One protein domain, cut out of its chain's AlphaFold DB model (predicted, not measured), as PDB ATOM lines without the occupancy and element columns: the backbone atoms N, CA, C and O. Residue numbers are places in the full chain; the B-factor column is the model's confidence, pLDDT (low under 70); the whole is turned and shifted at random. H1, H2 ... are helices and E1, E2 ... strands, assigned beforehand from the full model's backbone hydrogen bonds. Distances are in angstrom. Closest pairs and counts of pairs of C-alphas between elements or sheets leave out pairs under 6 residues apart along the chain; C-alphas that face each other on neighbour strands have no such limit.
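AT A GLANCE: This is residues 2 to 107 of the 316 residues of an uncharacterized protein of Steinernema glaseri (UniProt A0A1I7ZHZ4). A twisted sheet of five strands makes the wall of this domain, with the long helix H2 slantwise over one face near the E4 edge. The smaller helix H1 lies at one end of the sheet and only grazes it, while the turn between E2 and E3, residues 21 to 26, sticks out at the opposite end. The 106 printed residues have two named helices and five named strands, along the chain E1 E2 E3 H1 H2 E4 E5; the sheet's order is E1 E2 E3 E5 E4, all antiparallel, and the class is mixed, helices and strands. The whole is elongated, spanning 50 by 33 by 31 A, and only just loose, close to compact, with a radius of gyration of the C-alphas of 15.8 A.

HOW THE PARTS SIT: Begin with the meander, each strand the antiparallel neighbour of the one before: E1, residues 2 to 8, E2, residues 12 to 20, and E3, residues 27 to 35. Between E1 and E2, a hairpin, look for N 4 and O 16, 2.9 A apart; in the hairpin E2 and E3, N 15 and O 32 are 2.8 A apart. Beside E3 find E5, residues 96 to 100, with N 31 and O 99 at 2.8 A. The edge strand E4, residues 84 to 88, forms a hairpin with E5, with N 88 and O 96 at 2.8 A. H2, residues 55 to 71, is on the sheet at a height of 8.3 A, two layers with the helix on one face; it is over E4 and, only just, E5, on which 3 of its C-alphas fall. On the local plane it runs slantwise to E4 at 45 degrees, and the closest C-alphas, of Cys 66 and Ala 87, are 5.2 A apart. E3, H1, residues 38 to 47, H2 and E4 make a split strand-helix-strand unit, two strands running the same way with E5 between them, its crossover right-handed. H1 only grazes the sheet with residues 38 to 40, and is apart from H2. In H1 and H2 every O i to N i+4 pair is within hydrogen-bond range.

IN THESE COORDINATES: Find C-alpha 2 at (-16.267, 18.284, 32.231), where E1 begins; it runs 18.2 A. E2 covers 25.2 A, E3 25.7 A, H1 14.1 A. Find C-alpha 55 at (-6.388, 32.925, 54.520); from there H2 runs 23.8 A. E4 and E5 are shorter, and E5 ends at C-alpha 100, (-22.279, 33.575, 34.216).

THE WHOLE: The C-alphas farthest apart, of Asn 23 and Lys 49, are 51.8 A apart. The printed part has no cut. The long link is H2 to E4, 12 residues, of which 75 to 80 stand free. The model's pLDDT is under 70 at residues 2 to 10, 39 to 40 and 42 to 53; E1 has a mean of 42.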
ATOM      1  N   ASN A   2     -17.691  18.127  32.510       26.92
ATOM      2  CA  ASN A   2     -16.267  18.284  32.231       26.92
ATOM      3  C   ASN A   2     -15.847  19.635  32.822       26.92
ATOM      4  O   ASN A   2     -16.413  20.665  32.462       26.92
ATOM      5  N   ILE A   3     -14.920  19.629  33.778       39.22
ATOM      6  CA  ILE A   3     -14.385  20.861  34.366       39.22
ATOM      7  C   ILE A   3     -13.185  21.255  33.500       39.22
ATOM      8  O   ILE A   3     -12.174  20.552  33.492       39.22
ATOM      9  N   GLY A   4     -13.333  22.322  32.712       33.22
ATOM     10  CA  GLY A   4     -12.253  22.898  31.917       33.22
ATOM     11  C   GLY A   4     -11.172  23.520  32.807       33.22
ATOM     12  O   GLY A   4     -11.384  23.744  33.999       33.22
ATOM     13  N   GLY A   5      -9.989  23.757  32.231       43.25
ATOM     14  CA  GLY A   5      -8.782  24.185  32.950       43.25
ATOM     15  C   GLY A   5      -8.987  25.378  33.894       43.25
ATOM     16  O   GLY A   5      -9.785  26.276  33.629       43.25
ATOM     17  N   SER A   6      -8.247  25.387  35.005       42.84
ATOM     18  CA  SER A   6      -8.287  26.474  35.981       42.84
ATOM     19  C   SER A   6      -7.450  27.666  35.515       42.84
ATOM     20  O   SER A   6      -6.316  27.517  35.058       42.84
ATOM     21  N   THR A   7      -7.993  28.871  35.674       53.50
ATOM     22  CA  THR A   7      -7.180  30.091  35.676       53.50
ATOM     23  C   THR A   7      -6.892  30.477  37.126       53.50
ATOM     24  O   THR A   7      -7.777  30.501  37.988       53.50
ATOM     25  N   LEU A   8      -5.614  30.710  37.424       53.88
ATOM     26  CA  LEU A   8      -5.145  31.053  38.764       53.88
ATOM     27  C   LEU A   8      -5.351  32.554  38.990       53.88
ATOM     28  O   LEU A   8      -4.556  33.376  38.537       53.88
ATOM     29  N   GLY A   9      -6.424  32.915  39.693       59.94
ATOM     30  CA  GLY A   9      -6.563  34.243  40.281       59.94
ATOM     31  C   GLY A   9      -5.642  34.389  41.494       59.94
ATOM     32  O   GLY A   9      -5.262  33.401  42.124       59.94
ATOM     33  N   LEU A  10      -5.277  35.622  41.853       68.12
ATOM     34  CA  LEU A  10      -4.364  35.875  42.977       68.12
ATOM     35  C   LEU A  10      -4.926  35.370  44.323       68.12
ATOM     36  O   LEU A  10      -4.169  34.877  45.150       68.12
ATOM     37  N   LEU A  11      -6.242  35.495  44.526       78.81
ATOM     38  CA  LEU A  11      -6.955  35.195  45.782       78.81
ATOM     39  C   LEU A  11      -8.068  34.153  45.609       78.81
ATOM     40  O   LEU A  11      -8.958  34.024  46.452       78.81
ATOM     41  N   SER A  12      -8.084  33.472  44.468       85.19
ATOM     42  CA  SER A  12      -9.131  32.519  44.137       85.19
ATOM     43  C   SER A  12      -8.721  31.634  42.978       85.19
ATOM     44  O   SER A  12      -8.059  32.086  42.043       85.19
ATOM     45  N   GLN A  13      -9.232  30.415  42.977       87.62
ATOM     46  CA  GLN A  13      -9.223  29.544  41.815       87.62
ATOM     47  C   GLN A  13     -10.506  29.769  41.022       87.62
ATOM     48  O   GLN A  13     -11.594  29.790  41.601       87.62
ATOM     49  N   VAL A  14     -10.377  29.954  39.709       89.06
ATOM     50  CA  VAL A  14     -11.518  30.128  38.808       89.06
ATOM     51  C   VAL A  14     -11.547  28.969  37.823       89.06
ATOM     52  O   VAL A  14     -10.554  28.684  37.153       89.06
ATOM     53  N   TYR A  15     -12.694  28.304  37.751       90.94
ATOM     54  CA  TYR A  15     -12.942  27.136  36.917       90.94
ATOM     55  C   TYR A  15     -13.980  27.478  35.849       90.94
ATOM     56  O   TYR A  15     -15.059  27.962  36.190       90.94
ATOM     57  N   ASP A  16     -13.668  27.198  34.582       91.88
ATOM     58  CA  ASP A  16     -14.643  27.234  33.484       91.88
ATOM     59  C   ASP A  16     -15.338  25.877  33.385       91.88
ATOM     60  O   ASP A  16     -14.716  24.848  33.105       91.88
ATOM     61  N   ILE A  17     -16.631  25.860  33.687       94.19
ATOM     62  CA  ILE A  17     -17.434  24.647  33.746       94.19
ATOM     63  C   ILE A  17     -18.356  24.630  32.536       94.19
ATOM     64  O   ILE A  17     -19.215  25.499  32.383       94.19
ATOM     65  N   VAL A  18     -18.216  23.581  31.726       93.06
ATOM     66  CA  VAL A  18     -19.103  23.308  30.596       93.06
ATOM     67  C   VAL A  18     -20.070  22.193  30.987       93.06
ATOM     68  O   VAL A  18     -19.672  21.078  31.348       93.06
ATOM     69  N   ILE A  19     -21.359  22.510  30.939       92.69
ATOM     70  CA  ILE A  19     -22.461  21.592  31.205       92.69
ATOM     71  C   ILE A  19     -23.102  21.231  29.867       92.69
ATOM     72  O   ILE A  19     -23.553  22.101  29.126       92.69
ATOM     73  N   THR A  20     -23.142  19.935  29.585       93.62
ATOM     74  CA  THR A  20     -23.761  19.344  28.397       93.62
ATOM     75  C   THR A  20     -24.849  18.376  28.843       93.62
ATOM     76  O   THR A  20     -24.676  17.665  29.840       93.62
ATOM     77  N   PHE A  21     -25.951  18.316  28.103       93.19
ATOM     78  CA  PHE A  21     -27.047  17.384  28.366       93.19
ATOM     79  C   PHE A  21     -27.062  16.302  27.284       93.19
ATOM     80  O   PHE A  21     -26.873  16.612  26.117       93.19
ATOM     81  N   GLU A  22     -27.305  15.039  27.649       91.38
ATOM     82  CA  GLU A  22     -27.213  13.891  26.720       91.38
ATOM     83  C   GLU A  22     -28.092  14.025  25.464       91.38
ATOM     84  O   GLU A  22     -27.783  13.432  24.436       91.38
ATOM     85  N   ASN A  23     -29.162  14.819  25.542       92.25
ATOM     86  CA  ASN A  23     -30.130  15.024  24.464       92.25
ATOM     87  C   ASN A  23     -30.155  16.473  23.944       92.25
ATOM     88  O   ASN A  23     -31.180  16.911  23.425       92.25
ATOM     89  N   SER A  24     -29.079  17.239  24.137       92.12
ATOM     90  CA  SER A  24     -28.962  18.605  23.620       92.12
ATOM     91  C   SER A  24     -27.558  18.870  23.097       92.12
ATOM     92  O   SER A  24     -26.577  18.549  23.765       92.12
ATOM     93  N   ASP A  25     -27.475  19.523  21.940       90.06
ATOM     94  CA  ASP A  25     -26.218  20.043  21.394       90.06
ATOM     95  C   ASP A  25     -25.816  21.384  22.044       90.06
ATOM     96  O   ASP A  25     -24.761  21.939  21.738       90.06
ATOM     97  N   GLU A  26     -26.648  21.933  22.938       91.56
ATOM     98  CA  GLU A  26     -26.353  23.182  23.636       91.56
ATOM     99  C   GLU A  26     -25.350  22.979  24.781       91.56
ATOM    100  O   GLU A  26     -25.538  22.149  25.678       91.56
ATOM    101  N   GLU A  27     -24.307  23.810  24.788       90.69
ATOM    102  CA  GLU A  27     -23.374  23.944  25.904       90.69
ATOM    103  C   GLU A  27     -23.791  25.094  26.824       90.69
ATOM    104  O   GLU A  27     -23.936  26.239  26.393       90.69
ATOM    105  N   TYR A  28     -23.875  24.813  28.122       90.38
ATOM    106  CA  TYR A  28     -24.074  25.829  29.151       90.38
ATOM    107  C   TYR A  28     -22.752  26.072  29.870       90.38
ATOM    108  O   TYR A  28     -22.174  25.149  30.446       90.38
ATOM    109  N   ARG A  29     -22.264  27.314  29.842       93.06
ATOM    110  CA  ARG A  29     -20.987  27.693  30.461       93.06
ATOM    111  C   ARG A  29     -21.203  28.541  31.699       93.06
ATOM    112  O   ARG A  29     -21.825  29.600  31.627       93.06
ATOM    113  N   ILE A  30     -20.631  28.100  32.812       95.44
ATOM    114  CA  ILE A  30     -20.623  28.836  34.076       95.44
ATOM    115  C   ILE A  30     -19.197  28.926  34.611       95.44
ATOM    116  O   ILE A  30     -18.384  28.028  34.398       95.44
ATOM    117  N   LEU A  31     -18.901  29.996  35.340       94.81
ATOM    118  CA  LEU A  31     -17.655  30.131  36.081       94.81
ATOM    119  C   LEU A  31     -17.889  29.787  37.546       94.81
ATOM    120  O   LEU A  31     -18.817  30.295  38.177       94.81
ATOM    121  N   MET A  32     -17.014  28.955  38.098       94.50
ATOM    122  CA  MET A  32     -16.951  28.691  39.530       94.50
ATOM    123  C   MET A  32     -15.704  29.337  40.108       94.50
ATOM    124  O   MET A  32     -14.588  28.988  39.733       94.50
ATOM    125  N   LYS A  33     -15.894  30.256  41.049       93.69
ATOM    126  CA  LYS A  33     -14.810  30.900  41.788       93.69
ATOM    127  C   LYS A  33     -14.795  30.381  43.218       93.69
ATOM    128  O   LYS A  33     -15.778  30.523  43.942       93.69
ATOM    129  N   VAL A  34     -13.666  29.813  43.620       90.75
ATOM    130  CA  VAL A  34     -13.416  29.325  44.980       90.75
ATOM    131  C   VAL A  34     -12.327  30.206  45.600       90.75
ATOM    132  O   VAL A  34     -11.265  30.348  44.989       90.75
ATOM    133  N   PRO A  35     -12.562  30.844  46.762       88.75
ATOM    134  CA  PRO A  35     -11.545  31.643  47.428       88.75
ATOM    135  C   PRO A  35     -10.418  30.734  47.910       88.75
ATOM    136  O   PRO A  35     -10.667  29.657  48.449       88.75
ATOM    137  N   GLY A  36      -9.179  31.170  47.715       81.50
ATOM    138  CA  GLY A  36      -8.016  30.341  47.999       81.50
ATOM    139  C   GLY A  36      -6.710  31.095  47.809       81.50
ATOM    140  O   GLY A  36      -6.633  32.077  47.068       81.50
ATOM    141  N   MET A  37      -5.680  30.655  48.525       74.06
ATOM    142  CA  MET A  37      -4.360  31.290  48.548       74.06
ATOM    143  C   MET A  37      -3.318  30.506  47.748       74.06
ATOM    144  O   MET A  37      -2.147  30.878  47.743       74.06
ATOM    145  N   GLU A  38      -3.708  29.451  47.032       77.88
ATOM    146  CA  GLU A  38      -2.779  28.510  46.403       77.88
ATOM    147  C   GLU A  38      -1.876  29.195  45.371       77.88
ATOM    148  O   GLU A  38      -0.673  28.928  45.326       77.88
ATOM    149  N   SER A  39      -2.425  30.131  44.589       66.88
ATOM    150  CA  SER A  39      -1.665  30.955  43.639       66.88
ATOM    151  C   SER A  39      -0.605  31.803  44.346       66.88
ATOM    152  O   SER A  39       0.543  31.890  43.903       66.88
ATOM    153  N   LEU A  40      -0.974  32.414  45.474       65.81
ATOM    154  CA  LEU A  40      -0.061  33.213  46.284       65.81
ATOM    155  C   LEU A  40       0.977  32.351  46.985       65.81
ATOM    156  O   LEU A  40       2.132  32.750  47.059       65.81
ATOM    157  N   ASP A  41       0.615  31.170  47.460       71.44
ATOM    158  CA  ASP A  41       1.552  30.259  48.103       71.44
ATOM    159  C   ASP A  41       2.547  29.676  47.096       71.44
ATOM    160  O   ASP A  41       3.733  29.545  47.411       71.44
ATOM    161  N   ALA A  42       2.119  29.421  45.857       67.56
ATOM    162  CA  ALA A  42       3.020  29.094  44.757       67.56
ATOM    163  C   ALA A  42       4.003  30.247  44.464       67.56
ATOM    164  O   ALA A  42       5.204  30.008  44.317       67.56
ATOM    165  N   LEU A  43       3.528  31.500  44.454       61.53
ATOM    166  CA  LEU A  43       4.370  32.694  44.293       61.53
ATOM    167  C   LEU A  43       5.318  32.927  45.486       61.53
ATOM    168  O   LEU A  43       6.487  33.265  45.288       61.53
ATOM    169  N   LYS A  44       4.865  32.712  46.726       66.75
ATOM    170  CA  LYS A  44       5.689  32.808  47.947       66.75
ATOM    171  C   LYS A  44       6.821  31.783  47.917       66.75
ATOM    172  O   LYS A  44       7.971  32.142  48.153       66.75
ATOM    173  N   LYS A  45       6.518  30.529  47.555       67.75
ATOM    174  CA  LYS A  45       7.523  29.460  47.417       67.75
ATOM    175  C   LYS A  45       8.595  29.801  46.382       67.75
ATOM    176  O   LYS A  45       9.759  29.492  46.607       67.75
ATOM    177  N   ARG A  46       8.223  30.463  45.281       59.25
ATOM    178  CA  ARG A  46       9.173  30.909  44.246       59.25
ATOM    179  C   ARG A  46      10.000  32.127  44.661       59.25
ATOM    180  O   ARG A  46      11.163  32.216  44.297       59.25
ATOM    181  N   SER A  47       9.412  33.055  45.414       55.03
ATOM    182  CA  SER A  47      10.052  34.331  45.778       55.03
ATOM    183  C   SER A  47      10.798  34.315  47.117       55.03
ATOM    184  O   SER A  47      11.515  35.270  47.418       55.03
ATOM    185  N   GLY A  48      10.623  33.275  47.940       53.03
ATOM    186  CA  GLY A  48      11.259  33.148  49.257       53.03
ATOM    187  C   GLY A  48      10.777  34.168  50.297       53.03
ATOM    188  O   GLY A  48      11.402  34.311  51.344       53.03
ATOM    189  N   LYS A  49       9.685  34.896  50.026       56.06
ATOM    190  CA  LYS A  49       9.157  35.955  50.900       56.06
ATOM    191  C   LYS A  49       7.850  35.532  51.562       56.06
ATOM    192  O   LYS A  49       6.957  34.988  50.914       56.06
ATOM    193  N   THR A  50       7.710  35.836  52.850       52.81
ATOM    194  CA  THR A  50       6.439  35.734  53.575       52.81
ATOM    195  C   THR A  50       5.500  36.836  53.083       52.81
ATOM    196  O   THR A  50       5.750  38.025  53.262       52.81
ATOM    197  N   GLY A  51       4.437  36.451  52.376       56.41
ATOM    198  CA  GLY A  51       3.452  37.412  51.877       56.41
ATOM    199  C   GLY A  51       2.595  37.992  53.005       56.41
ATOM    200  O   GLY A  51       2.284  37.302  53.970       56.41
ATOM    201  N   ILE A  52       2.178  39.247  52.834       59.41
ATOM    202  CA  ILE A  52       1.302  39.998  53.755       59.41
ATOM    203  C   ILE A  52      -0.120  39.398  53.814       59.41
ATOM    204  O   ILE A  52      -0.876  39.625  54.756       59.41
ATOM    205  N   LEU A  53      -0.479  38.609  52.803       68.38
ATOM    206  CA  LEU A  53      -1.805  38.036  52.623       68.38
ATOM    207  C   LEU A  53      -1.897  36.634  53.235       68.38
ATOM    208  O   LEU A  53      -1.053  35.766  52.973       68.38
ATOM    209  N   ASN A  54      -2.957  36.429  54.013       71.75
ATOM    210  CA  ASN A  54      -3.285  35.190  54.710       71.75
ATOM    211  C   ASN A  54      -4.706  34.714  54.355       71.75
ATOM    212  O   ASN A  54      -5.470  35.436  53.712       71.75
ATOM    213  N   ASP A  55      -5.072  33.515  54.806       77.25
ATOM    214  CA  ASP A  55      -6.388  32.925  54.520       77.25
ATOM    215  C   ASP A  55      -7.546  33.766  55.071       77.25
ATOM    216  O   ASP A  55      -8.601  33.857  54.446       77.25
ATOM    217  N   SER A  56      -7.335  34.449  56.203       81.81
ATOM    218  CA  SER A  56      -8.323  35.373  56.771       81.81
ATOM    219  C   SER A  56      -8.628  36.537  55.832       81.81
ATOM    220  O   SER A  56      -9.755  37.018  55.806       81.81
ATOM    221  N   PHE A  57      -7.647  37.010  55.067       80.38
ATOM    222  CA  PHE A  57      -7.871  38.064  54.090       80.38
ATOM    223  C   PHE A  57      -8.678  37.556  52.888       80.38
ATOM    224  O   PHE A  57      -9.634  38.213  52.479       80.38
ATOM    225  N   ALA A  58      -8.331  36.382  52.346       82.25
ATOM    226  CA  ALA A  58      -9.065  35.787  51.229       82.25
ATOM    227  C   ALA A  58     -10.526  35.487  51.603       82.25
ATOM    228  O   ALA A  58     -11.436  35.806  50.836       82.25
ATOM    229  N   SER A  59     -10.767  34.949  52.803       86.44
ATOM    230  CA  SER A  59     -12.123  34.683  53.291       86.44
ATOM    231  C   SER A  59     -12.917  35.971  53.517       86.44
ATOM    232  O   SER A  59     -14.066  36.060  53.090       86.44
ATOM    233  N   GLU A  60     -12.313  37.010  54.105       86.69
ATOM    234  CA  GLU A  60     -12.964  38.312  54.292       86.69
ATOM    235  C   GLU A  60     -13.299  38.998  52.959       86.69
ATOM    236  O   GLU A  60     -14.386  39.564  52.826       86.69
ATOM    237  N   ALA A  61     -12.413  38.930  51.961       86.69
ATOM    238  CA  ALA A  61     -12.683  39.450  50.621       86.69
ATOM    239  C   ALA A  61     -13.853  38.708  49.953       86.69
ATOM    240  O   ALA A  61     -14.767  39.350  49.435       86.69
ATOM    241  N   HIS A  62     -13.870  37.375  50.040       91.69
ATOM    242  CA  HIS A  62     -14.949  36.536  49.513       91.69
ATOM    243  C   HIS A  62     -16.294  36.814  50.189       91.69
ATOM    244  O   HIS A  62     -17.301  36.990  49.511       91.69
ATOM    245  N   MET A  63     -16.323  36.929  51.521       91.75
ATOM    246  CA  MET A  63     -17.548  37.275  52.254       91.75
ATOM    247  C   MET A  63     -18.109  38.633  51.814       91.75
ATOM    248  O   MET A  63     -19.322  38.780  51.663       91.75
ATOM    249  N   ARG A  64     -17.244  39.625  51.561       91.62
ATOM    250  CA  ARG A  64     -17.673  40.934  51.040       91.62
ATOM    251  C   ARG A  64     -18.227  40.842  49.624       91.62
ATOM    252  O   ARG A  64     -19.225  41.496  49.339       91.62
ATOM    253  N   GLU A  65     -17.606  40.043  48.762       93.69
ATOM    254  CA  GLU A  65     -18.083  39.806  47.397       93.69
ATOM    255  C   GLU A  65     -19.458  39.120  47.400       93.69
ATOM    256  O   GLU A  65     -20.385  39.614  46.758       93.69
ATOM    257  N   CYS A  66     -19.642  38.062  48.200       95.12
ATOM    258  CA  CYS A  66     -20.943  37.413  48.395       95.12
ATOM    259  C   CYS A  66     -22.005  38.395  48.902       95.12
ATOM    260  O   CYS A  66     -23.109  38.450  48.362       95.12
ATOM    261  N   ALA A  67     -21.671  39.190  49.924       94.19
ATOM    262  CA  ALA A  67     -22.582  40.190  50.464       94.19
ATOM    263  C   ALA A  67     -22.943  41.259  49.426       94.19
ATOM    264  O   ALA A  67     -24.093  41.677  49.374       94.19
ATOM    265  N   PHE A  68     -22.003  41.670  48.568       94.81
ATOM    266  CA  PHE A  68     -22.293  42.615  47.493       94.81
ATOM    267  C   PHE A  68     -23.315  42.062  46.498       94.81
ATOM    268  O   PHE A  68     -24.320  42.722  46.225       94.81
ATOM    269  N   TYR A  69     -23.093  40.844  45.998       96.25
ATOM    270  CA  TYR A  69     -23.999  40.226  45.030       96.25
ATOM    271  C   TYR A  69     -25.372  39.892  45.608       96.25
ATOM    272  O   TYR A  69     -26.362  39.924  44.886       96.25
ATOM    273  N   ARG A  70     -25.453  39.604  46.908       94.62
ATOM    274  CA  ARG A  70     -26.728  39.342  47.579       94.62
ATOM    275  C   ARG A  70     -27.485  40.622  47.926       94.62
ATOM    276  O   ARG A  70     -28.682  40.701  47.670       94.62
ATOM    277  N   ASP A  71     -26.806  41.591  48.538       93.06
ATOM    278  CA  ASP A  71     -27.462  42.722  49.204       93.06
ATOM    279  C   ASP A  71     -27.591  43.957  48.289       93.06
ATOM    280  O   ASP A  71     -28.459  44.793  48.528       93.06
ATOM    281  N   TYR A  72     -26.733  44.109  47.267       93.81
ATOM    282  CA  TYR A  72     -26.661  45.341  46.462       93.81
ATOM    283  C   TYR A  72     -26.816  45.117  44.955       93.81
ATOM    284  O   TYR A  72     -27.532  45.882  44.310       93.81
ATOM    285  N   ALA A  73     -26.200  44.080  44.377       95.56
ATOM    286  CA  ALA A  73     -26.273  43.823  42.931       95.56
ATOM    287  C   ALA A  73     -27.707  43.760  42.354       95.56
ATOM    288  O   ALA A  73     -27.918  44.344  41.290       95.56
ATOM    289  N   PRO A  74     -28.721  43.183  43.040       94.81
ATOM    290  CA  PRO A  74     -30.100  43.158  42.532       94.81
ATOM    291  C   PRO A  74     -30.730  44.546  42.348       94.81
ATOM    292  O   PRO A  74     -31.762  44.681  41.694       94.81
ATOM    293  N   HIS A  75     -30.131  45.584  42.936       93.94
ATOM    294  CA  HIS A  75     -30.588  46.970  42.869       93.94
ATOM    295  C   HIS A  75     -29.761  47.836  41.902       93.94
ATOM    296  O   HIS A  75     -29.921  49.059  41.892       93.94
ATOM    297  N   LEU A  76     -28.867  47.219  41.123       94.75
ATOM    298  CA  LEU A  76     -27.919  47.872  40.219       94.75
ATOM    299  C   LEU A  76     -28.083  47.354  38.780       94.75
ATOM    300  O   LEU A  76     -27.102  46.992  38.136       94.75
ATOM    301  N   ALA A  77     -29.319  47.302  38.277       92.31
ATOM    302  CA  ALA A  77     -29.642  46.709  36.975       92.31
ATOM    303  C   ALA A  77     -28.936  47.390  35.784       92.31
ATOM    304  O   ALA A  77     -28.731  46.775  34.742       92.31
ATOM    305  N   GLU A  78     -28.562  48.661  35.923       93.81
ATOM    306  CA  GLU A  78     -27.864  49.432  34.894       93.81
ATOM    307  C   GLU A  78     -26.339  49.248  34.925       93.81
ATOM    308  O   GLU A  78     -25.634  49.746  34.040       93.81
ATOM    309  N   LEU A  79     -25.820  48.569  35.951       92.94
ATOM    310  CA  LEU A  79     -24.418  48.197  36.046       92.94
ATOM    311  C   LEU A  79     -24.234  46.832  35.364       92.94
ATOM    312  O   LEU A  79     -24.957  45.900  35.709       92.94
ATOM    313  N   PRO A  80     -23.278  46.671  34.426       92.50
ATOM    314  CA  PRO A  80     -23.057  45.405  33.724       92.50
ATOM    315  C   PRO A  80     -22.337  44.403  34.637       92.50
ATOM    316  O   PRO A  80     -21.150  44.114  34.472       92.50
ATOM    317  N   LEU A  81     -23.046  43.931  35.657       94.00
ATOM    318  CA  LEU A  81     -22.608  42.878  36.560       94.00
ATOM    319  C   LEU A  81     -22.854  41.516  35.914       94.00
ATOM    320  O   LEU A  81     -23.787  41.352  35.134       94.00
ATOM    321  N   VAL A  82     -22.019  40.540  36.260       93.31
ATOM    322  CA  VAL A  82     -22.291  39.145  35.903       93.31
ATOM    323  C   VAL A  82     -23.456  38.625  36.726       93.31
ATOM    324  O   VAL A  82     -23.555  38.922  37.921       93.31
ATOM    325  N   ASP A  83     -24.293  37.795  36.111       94.06
ATOM    326  CA  ASP A  83     -25.288  37.054  36.869       94.06
ATOM    327  C   ASP A  83     -24.582  36.082  37.815       94.06
ATOM    328  O   ASP A  83     -23.712  35.305  37.413       94.06
ATOM    329  N   VAL A  84     -24.963  36.114  39.090       96.62
ATOM    330  CA  VAL A  84     -24.461  35.193  40.112       96.62
ATOM    331  C   VAL A  84     -25.587  34.253  40.511       96.62
ATOM    332  O   VAL A  84     -26.544  34.644  41.172       96.62
ATOM    333  N   TYR A  85     -25.456  32.991  40.109       95.69
ATOM    334  CA  TYR A  85     -26.427  31.935  40.384       95.69
ATOM    335  C   TYR A  85     -26.323  31.421  41.822       95.69
ATOM    336  O   TYR A  85     -27.326  31.053  42.427       95.69
ATOM    337  N   VAL A  86     -25.105  31.382  42.377       95.94
ATOM    338  CA  VAL A  86     -24.849  30.963  43.762       95.94
ATOM    339  C   VAL A  86     -23.793  31.863  44.381       95.94
ATOM    340  O   VAL A  86     -22.714  32.018  43.815       95.94
ATOM    341  N   ALA A  87     -24.079  32.386  45.575       96.06
ATOM    342  CA  ALA A  87     -23.114  33.085  46.414       96.06
ATOM    343  C   ALA A  87     -23.068  32.463  47.814       96.06
ATOM    344  O   ALA A  87     -23.886  32.781  48.679       96.06
ATOM    345  N   LYS A  88     -22.122  31.545  48.036       95.00
ATOM    346  CA  LYS A  88     -21.940  30.852  49.315       95.00
ATOM    347  C   LYS A  88     -20.761  31.449  50.079       95.00
ATOM    348  O   LYS A  88     -19.620  31.406  49.616       95.00
ATOM    349  N   GLU A  89     -21.038  31.986  51.263       93.44
ATOM    350  CA  GLU A  89     -20.024  32.468  52.206       93.44
ATOM    351  C   GLU A  89     -19.241  31.317  52.861       93.44
ATOM    352  O   GLU A  89     -19.596  30.144  52.750       93.44
ATOM    353  N   PHE A  90     -18.154  31.667  53.545       86.62
ATOM    354  CA  PHE A  90     -17.345  30.708  54.288       86.62
ATOM    355  C   PHE A  90     -18.060  30.327  55.596       86.62
ATOM    356  O   PHE A  90     -18.256  31.172  56.463       86.62
ATOM    357  N   ASP A  91     -18.436  29.058  55.753       80.88
ATOM    358  CA  ASP A  91     -19.168  28.515  56.916       80.88
ATOM    359  C   ASP A  91     -18.336  27.491  57.718       80.88
ATOM    360  O   ASP A  91     -18.872  26.689  58.479       80.88
ATOM    361  N   GLY A  92     -17.012  27.493  57.524       73.75
ATOM    362  CA  GLY A  92     -16.102  26.437  57.986       73.75
ATOM    363  C   GLY A  92     -15.799  25.383  56.915       73.75
ATOM    364  O   GLY A  92     -14.860  24.607  57.080       73.75
ATOM    365  N   SER A  93     -16.545  25.383  55.802       79.50
ATOM    366  CA  SER A  93     -16.190  24.707  54.545       79.50
ATOM    367  C   SER A  93     -15.671  25.712  53.501       79.50
ATOM    368  O   SER A  93     -15.223  26.799  53.854       79.50
ATOM    369  N   HIS A  94     -15.710  25.367  52.211       82.38
ATOM    370  CA  HIS A  94     -15.255  26.258  51.141       82.38
ATOM    371  C   HIS A  94     -16.371  27.244  50.764       82.38
ATOM    372  O   HIS A  94     -17.518  26.842  50.545       82.38
ATOM    373  N   GLY A  95     -16.027  28.531  50.661       91.88
ATOM    374  CA  GLY A  95     -16.877  29.514  49.991       91.88
ATOM    375  C   GLY A  95     -16.906  29.257  48.481       91.88
ATOM    376  O   GLY A  95     -15.979  28.665  47.935       91.88
ATOM    377  N   VAL A  96     -17.962  29.682  47.787       94.94
ATOM    378  CA  VAL A  96     -18.027  29.561  46.323       94.94
ATOM    379  C   VAL A  96     -18.938  30.618  45.713       94.94
ATOM    380  O   VAL A  96     -19.983  30.941  46.277       94.94
ATOM    381  N   LEU A  97     -18.549  31.131  44.548       95.94
ATOM    382  CA  LEU A  97     -19.444  31.833  43.633       95.94
ATOM    383  C   LEU A  97     -19.632  30.995  42.366       95.94
ATOM    384  O   LEU A  97     -18.644  30.573  41.765       95.94
ATOM    385  N   LEU A  98     -20.880  30.784  41.951       96.38
ATOM    386  CA  LEU A  98     -21.221  30.313  40.606       96.38
ATOM    387  C   LEU A  98     -21.830  31.476  39.839       96.38
ATOM    388  O   LEU A  98     -22.819  32.052  40.291       96.38
ATOM    389  N   MET A  99     -21.241  31.817  38.701       96.38
ATOM    390  CA  MET A  99     -21.601  33.002  37.927       96.38
ATOM    391  C   MET A  99     -21.638  32.715  36.428       96.38
ATOM    392  O   MET A  99     -21.090  31.709  35.963       96.38
ATOM    393  N   GLU A 100     -22.288  33.596  35.675       95.25
ATOM    394  CA  GLU A 100     -22.279  33.575  34.216       95.25
ATOM    395  C   GLU A 100     -20.837  33.547  33.688       95.25
ATOM    396  O   GLU A 100     -19.956  34.266  34.170       95.25
ATOM    397  N   SER A 101     -20.586  32.721  32.668       93.56
ATOM    398  CA  SER A 101     -19.313  32.770  31.958       93.56
ATOM    399  C   SER A 101     -19.251  33.952  30.993       93.56
ATOM    400  O   SER A 101     -20.062  34.073  30.070       93.56
ATOM    401  N   LEU A 102     -18.230  34.791  31.192       91.19
ATOM    402  CA  LEU A 102     -17.852  35.881  30.289       91.19
ATOM    403  C   LEU A 102     -16.797  35.473  29.252       91.19
ATOM    404  O   LEU A 102     -16.314  36.320  28.494       91.19
ATOM    405  N   VAL A 103     -16.413  34.194  29.204       88.12
ATOM    406  CA  VAL A 103     -15.475  33.681  28.199       88.12
ATOM    407  C   VAL A 103     -16.020  34.013  26.808       88.12
ATOM    408  O   VAL A 103     -17.170  33.720  26.506       88.12
ATOM    409  N   GLN A 104     -15.199  34.678  25.985       86.44
ATOM    410  CA  GLN A 104     -15.553  35.191  24.649       86.44
ATOM    411  C   GLN A 104     -16.620  36.306  24.606       86.44
ATOM    412  O   GLN A 104     -16.896  36.825  23.528       86.44
ATOM    413  N   LYS A 105     -17.184  36.722  25.747       89.25
ATOM    414  CA  LYS A 105     -18.155  37.830  25.843       89.25
ATOM    415  C   LYS A 105     -17.543  39.128  26.366       89.25
ATOM    416  O   LYS A 105     -18.108  40.197  26.158       89.25
ATOM    417  N   ALA A 106     -16.403  39.040  27.047       90.12
ATOM    418  CA  ALA A 106     -15.707  40.184  27.614       90.12
ATOM    419  C   ALA A 106     -14.235  40.221  27.195       90.12
ATOM    420  O   ALA A 106     -13.622  39.197  26.887       90.12
ATOM    421  N   ALA A 107     -13.668  41.424  27.232       87.69
ATOM    422  CA  ALA A 107     -12.241  41.662  27.091       87.69
ATOM    423  C   ALA A 107     -11.689  42.242  28.395       87.69
ATOM    424  O   ALA A 107     -12.364  42.999  29.094       87.69
TER     425      ALA A 107